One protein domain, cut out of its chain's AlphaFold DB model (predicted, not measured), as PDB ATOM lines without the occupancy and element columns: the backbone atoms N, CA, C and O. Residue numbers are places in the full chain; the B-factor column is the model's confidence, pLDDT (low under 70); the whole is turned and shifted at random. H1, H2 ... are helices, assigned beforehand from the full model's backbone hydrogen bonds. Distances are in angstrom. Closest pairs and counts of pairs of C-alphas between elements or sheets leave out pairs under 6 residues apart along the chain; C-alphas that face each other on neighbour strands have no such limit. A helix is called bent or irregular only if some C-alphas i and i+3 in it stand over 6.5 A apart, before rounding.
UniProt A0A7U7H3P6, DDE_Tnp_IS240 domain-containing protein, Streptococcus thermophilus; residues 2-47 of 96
ATOM      1  N   THR A   2     202.739 185.757 140.898       52.12
ATOM      2  CA  THR A   2     201.673 185.078 140.134       52.12
ATOM      3  C   THR A   2     201.622 185.690 138.746       52.12
ATOM      4  O   THR A   2     201.475 186.908 138.641       52.12
ATOM      5  N   ASP A   3     201.732 184.874 137.699       57.25
ATOM      6  CA  ASP A   3     201.498 185.317 136.328       57.25
ATOM      7  C   ASP A   3     199.988 185.589 136.160       57.25
ATOM      8  O   ASP A   3     199.155 184.734 135.895       57.25
ATOM      9  N   LYS A   4     199.581 186.810 136.493       59.56
ATOM     10  CA  LYS A   4     198.205 187.287 136.283       59.56
ATOM     11  C   LYS A   4     198.126 188.296 135.143       59.56
ATOM     12  O   LYS A   4     197.093 188.932 134.962       59.56
ATOM     13  N   ALA A   5     199.213 188.488 134.394       68.00
ATOM     14  CA  ALA A   5     199.211 189.443 133.300       68.00
ATOM     15  C   ALA A   5     198.277 188.938 132.192       68.00
ATOM     16  O   ALA A   5     198.507 187.879 131.610       68.00
ATOM     17  N   LEU A   6     197.234 189.715 131.882       65.31
ATOM     18  CA  LEU A   6     196.239 189.365 130.860       65.31
ATOM     19  C   LEU A   6     196.859 189.097 129.473       65.31
ATOM     20  O   LEU A   6     196.291 188.353 128.676       65.31
ATOM     21  N   SER A   7     198.033 189.664 129.191       78.88
ATOM     22  CA  SER A   7     198.750 189.518 127.920       78.88
ATOM     23  C   SER A   7     199.426 188.157 127.715       78.88
ATOM     24  O   SER A   7     199.732 187.799 126.580       78.88
ATOM     25  N   LEU A   8     199.656 187.371 128.773       80.38
ATOM     26  CA  LEU A   8     200.369 186.092 128.668       80.38
ATOM     27  C   LEU A   8     199.547 185.038 127.916       80.38
ATOM     28  O   LEU A   8     200.061 184.366 127.025       80.38
ATOM     29  N   GLY A   9     198.242 184.966 128.190       84.56
ATOM     30  CA  GLY A   9     197.345 184.046 127.490       84.56
ATOM     31  C   GLY A   9     197.181 184.375 126.001       84.56
ATOM     32  O   GLY A   9     197.124 183.467 125.173       84.56
ATOM     33  N   SER A  10     197.131 185.660 125.631       87.56
ATOM     34  CA  SER A  10     197.053 186.066 124.220       87.56
ATOM     35  C   SER A  10     198.369 185.825 123.479       87.56
ATOM     36  O   SER A  10     198.344 185.321 122.356       87.56
ATOM     37  N   ALA A  11     199.511 186.099 124.117       88.25
ATOM     38  CA  ALA A  11     200.825 185.777 123.571       88.25
ATOM     39  C   ALA A  11     200.993 184.265 123.348       88.25
ATOM     40  O   ALA A  11     201.449 183.854 122.283       88.25
ATOM     41  N   PHE A  12     200.564 183.434 124.302       89.38
ATOM     42  CA  PHE A  12     200.625 181.979 124.173       89.38
ATOM     43  C   PHE A  12     199.776 181.460 123.004       89.38
ATOM     44  O   PHE A  12     200.268 180.684 122.189       89.38
ATOM     45  N   ARG A  13     198.542 181.963 122.842       89.31
ATOM     46  CA  ARG A  13     197.698 181.633 121.677       89.31
ATOM     47  C   ARG A  13     198.347 182.032 120.352       89.31
ATOM     48  O   ARG A  13     198.283 181.274 119.391       89.31
ATOM     49  N   LYS A  14     199.014 183.190 120.307       92.81
ATOM     50  CA  LYS A  14     199.754 183.643 119.119       92.81
ATOM     51  C   LYS A  14     200.951 182.739 118.801       92.81
ATOM     52  O   LYS A  14     201.260 182.521 117.634       92.81
ATOM     53  N   LEU A  15     201.616 182.190 119.819       92.38
ATOM     54  CA  LEU A  15     202.675 181.193 119.627       92.38
ATOM     55  C   LEU A  15     202.113 179.870 119.085       92.38
ATOM     56  O   LEU A  15     202.685 179.294 118.163       92.38
ATOM     57  N   GLN A  16     200.956 179.436 119.583       93.12
ATOM     58  CA  GLN A  16     200.279 178.241 119.071       93.12
ATOM     59  C   GLN A  16     199.817 178.399 117.623       93.12
ATOM     60  O   GLN A  16     199.973 177.467 116.838       93.12
ATOM     61  N   SER A  17     199.334 179.583 117.231       92.19
ATOM     62  CA  SER A  17     198.934 179.837 115.842       92.19
ATOM     63  C   SER A  17     200.102 179.796 114.854       92.19
ATOM     64  O   SER A  17     199.889 179.487 113.689       92.19
ATOM     65  N   VAL A  18     201.335 180.070 115.300       94.69
ATOM     66  CA  VAL A  18     202.548 179.913 114.468       94.69
ATOM     67  C   VAL A  18     203.146 178.499 114.543       94.69
ATOM     68  O   VAL A  18     204.262 178.276 114.085       94.69
ATOM     69  N   GLY A  19     202.423 177.537 115.128       92.56
ATOM     70  CA  GLY A  19     202.833 176.133 115.212       92.56
ATOM     71  C   GLY A  19     203.785 175.804 116.366       92.56
ATOM     72  O   GLY A  19     204.251 174.670 116.471       92.56
ATOM     73  N   LEU A  20     204.064 176.753 117.263       91.75
ATOM     74  CA  LEU A  20     204.907 176.521 118.433       91.75
ATOM     75  C   LEU A  20     204.055 176.082 119.625       91.75
ATOM     76  O   LEU A  20     202.984 176.629 119.860       91.75
ATOM     77  N   TYR A  21     204.542 175.134 120.431       88.50
ATOM     78  CA  TYR A  21     203.890 174.766 121.700       88.50
ATOM     79  C   TYR A  21     202.421 174.298 121.544       88.50
ATOM     80  O   TYR A  21     201.594 174.470 122.443       88.50
ATOM     81  N   THR A  22     202.086 173.672 120.409       90.00
ATOM     82  CA  THR A  22     200.715 173.250 120.051       90.00
ATOM     83  C   THR A  22     200.130 172.189 120.982       90.00
ATOM     84  O   THR A  22     198.923 172.157 121.186       90.00
ATOM     85  N   LYS A  23     200.974 171.344 121.589       90.62
ATOM     86  CA  LYS A  23     200.568 170.276 122.525       90.62
ATOM     87  C   LYS A  23     200.653 170.675 124.003       90.62
ATOM     88  O   LYS A  23     200.517 169.827 124.878       90.62
ATOM     89  N   THR A  24     200.953 171.936 124.292       89.19
ATOM     90  CA  THR A  24     201.176 172.426 125.658       89.19
ATOM     91  C   THR A  24     200.014 173.289 126.123       89.19
ATOM     92  O   THR A  24     199.497 174.108 125.370       89.19
ATOM     93  N   GLU A  25     199.629 173.126 127.385       86.88
ATOM     94  CA  GLU A  25     198.574 173.910 128.028       86.88
ATOM     95  C   GLU A  25     199.168 175.080 128.819       86.88
ATOM     96  O   GLU A  25     200.150 174.917 129.548       86.88
ATOM     97  N   HIS A  26     198.535 176.249 128.739       84.31
ATOM     98  CA  HIS A  26     198.879 177.385 129.590       84.31
ATOM     99  C   HIS A  26     198.233 177.225 130.973       84.31
ATOM    100  O   HIS A  26     197.009 177.245 131.093       84.31
ATOM    101  N   ARG A  27     199.047 177.081 132.026       83.44
ATOM    102  CA  ARG A  27     198.583 176.903 133.413       83.44
ATOM    103  C   ARG A  27     199.000 178.084 134.283       83.44
ATOM    104  O   ARG A  27     200.182 178.250 134.554       83.44
ATOM    105  N   THR A  28     198.033 178.823 134.821       81.50
ATOM    106  CA  THR A  28     198.257 179.958 135.741       81.50
ATOM    107  C   THR A  28     198.259 179.517 137.212       81.50
ATOM    108  O   THR A  28     197.645 180.123 138.093       81.50
ATOM    109  N   VAL A  29     198.936 178.404 137.512       87.06
ATOM    110  CA  VAL A  29     198.987 177.844 138.871       87.06
ATOM    111  C   VAL A  29     200.161 178.458 139.632       87.06
ATOM    112  O   VAL A  29     201.324 178.188 139.329       87.06
ATOM    113  N   LYS A  30     199.867 179.233 140.686       82.81
ATOM    114  CA  LYS A  30     200.871 179.942 141.510       82.81
ATOM    115  C   LYS A  30     202.013 179.038 141.986       82.81
ATOM    116  O   LYS A  30     203.167 179.450 141.962       82.81
ATOM    117  N   TYR A  31     201.701 177.819 142.423       87.56
ATOM    118  CA  TYR A  31     202.710 176.865 142.888       87.56
ATOM    119  C   TYR A  31     203.686 176.456 141.773       87.56
ATOM    120  O   TYR A  31     204.896 176.495 141.986       87.56
ATOM    121  N   LEU A  32     203.179 176.141 140.575       86.19
ATOM    122  CA  LEU A  32     204.014 175.767 139.428       86.19
ATOM    123  C   LEU A  32     204.900 176.936 138.985       86.19
ATOM    124  O   LEU A  32     206.097 176.756 138.765       86.19
ATOM    125  N   ASN A  33     204.343 178.148 138.964       84.44
ATOM    126  CA  ASN A  33     205.108 179.360 138.677       84.44
ATOM    127  C   ASN A  33     206.213 179.590 139.710       84.44
ATOM    128  O   ASN A  33     207.349 179.874 139.344       84.44
ATOM    129  N   ASN A  34     205.920 179.400 140.998       87.44
ATOM    130  CA  ASN A  34     206.922 179.532 142.051       87.44
ATOM    131  C   ASN A  34     208.050 178.495 141.921       87.44
ATOM    132  O   ASN A  34     209.195 178.835 142.207       87.44
ATOM    133  N   LEU A  35     207.767 177.264 141.479       87.75
ATOM    134  CA  LEU A  35     208.801 176.248 141.236       87.75
ATOM    135  C   LEU A  35     209.761 176.668 140.117       87.75
ATOM    136  O   LEU A  35     210.979 176.609 140.299       87.75
ATOM    137  N   ILE A  36     209.222 177.133 138.984       84.88
ATOM    138  CA  ILE A  36     210.025 177.658 137.868       84.88
ATOM    139  C   ILE A  36     210.820 178.878 138.343       84.88
ATOM    140  O   ILE A  36     212.030 178.979 138.114       84.88
ATOM    141  N   GLU A  37     210.164 179.773 139.086       84.06
ATOM    142  CA  GLU A  37     210.804 180.969 139.610       84.06
ATOM    143  C   GLU A  37     211.928 180.652 140.610       84.06
ATOM    144  O   GLU A  37     212.943 181.351 140.703       84.06
ATOM    145  N   GLN A  38     211.769 179.596 141.395       86.31
ATOM    146  CA  GLN A  38     212.781 179.166 142.342       86.31
ATOM    147  C   GLN A  38     213.981 178.551 141.621       86.31
ATOM    148  O   GLN A  38     215.120 178.823 142.013       86.31
ATOM    149  N   ASP A  39     213.749 177.787 140.552       85.19
ATOM    150  CA  ASP A  39     214.802 177.098 139.808       85.19
ATOM    151  C   ASP A  39     215.817 178.076 139.195       85.19
ATOM    152  O   ASP A  39     217.027 177.869 139.313       85.19
ATOM    153  N   HIS A  40     215.336 179.201 138.653       82.56
ATOM    154  CA  HIS A  40     216.181 180.228 138.034       82.56
ATOM    155  C   HIS A  40     216.677 181.322 139.007       82.56
ATOM    156  O   HIS A  40     217.488 182.178 138.639       82.56
ATOM    157  N   ARG A  41     216.209 181.331 140.269       87.31
ATOM    158  CA  ARG A  41     216.547 182.370 141.267       87.31
ATOM    159  C   ARG A  41     218.060 182.525 141.492       87.31
ATOM    160  O   ARG A  41     218.503 183.666 141.622       87.31
ATOM    161  N   PRO A  42     218.874 181.448 141.527       86.75
ATOM    162  CA  PRO A  42     220.324 181.572 141.680       86.75
ATOM    163  C   PRO A  42     220.989 182.312 140.514       86.75
ATOM    164  O   PRO A  42     221.864 183.140 140.749       86.75
ATOM    165  N   ILE A  43     220.540 182.061 139.280       85.88
ATOM    166  CA  ILE A  43     221.068 182.713 138.073       85.88
ATOM    167  C   ILE A  43     220.731 184.207 138.103       85.88
ATOM    168  O   ILE A  43     221.625 185.044 137.990       85.88
ATOM    169  N   LYS A  44     219.461 184.545 138.369       83.44
ATOM    170  CA  LYS A  44     219.001 185.941 138.484       83.44
ATOM    171  C   LYS A  44     219.682 186.714 139.620       83.44
ATOM    172  O   LYS A  44     219.841 187.926 139.527       83.44
ATOM    173  N   ARG A  45     220.066 186.035 140.708       84.56
ATOM    174  CA  ARG A  45     220.800 186.651 141.826       84.56
ATOM    175  C   ARG A  45     222.260 186.936 141.492       84.56
ATOM    176  O   ARG A  45     222.770 187.957 141.934       84.56
ATOM    177  N   ARG A  46     222.928 186.037 140.763       81.69
ATOM    178  CA  ARG A  46     224.361 186.155 140.458       81.69
ATOM    179  C   ARG A  46     224.661 187.171 139.368       81.69
ATOM    180  O   ARG A  46     225.724 187.772 139.410       81.69
ATOM    181  N   ASN A  47     223.756 187.356 138.411       75.56
ATOM    182  CA  ASN A  47     224.024 188.216 137.268       75.56
ATOM    183  C   ASN A  47     222.811 189.097 136.947       75.56
ATOM    184  O   ASN A  47     221.779 188.606 136.484       75.56
TER     185      ASN A  47
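Overview. This is residues 2 to 47 of the 96 residues of the protein "DDE_Tnp_IS240 domain-containing protein" of Streptococcus thermophilus (UniProt A0A7U7H3P6). Two helices, H1 and then H2, make the legs of an open V; a long link, residues 18 to 29, folds back past H1 to reach H2, and residues 35 to 47 stick out as an arm. The printed part has 46 residues, all helix by class with no named strand, and is loose, with a radius of gyration of the C-alphas of 13.0 A and spans of 36 by 20 by 18 A.

Along the chain. H1, residues 6 to 17, runs 18.0 A from C-alpha 6 at (196.239, 189.365, 130.860). H2, residues 30 to 46, runs 24.3 A to C-alpha 46 at (224.361, 186.155, 140.458).

Arrangement. H1 and H2 are apart. H2 is irregular, with C-alphas 39 and 42 7.3 A apart, and has a kink of 46 degrees near residue 40. O i to N i+4 pairs are within hydrogen-bond range in 7 of 8 for H1 and 11 of 13 for H2.

Size, cuts and confidence. The C-alphas farthest apart, of Ser 17 and Arg 46, are 35.9 A apart. The printed part has no cut. In this model, residues 2 to 6 have pLDDT under 70.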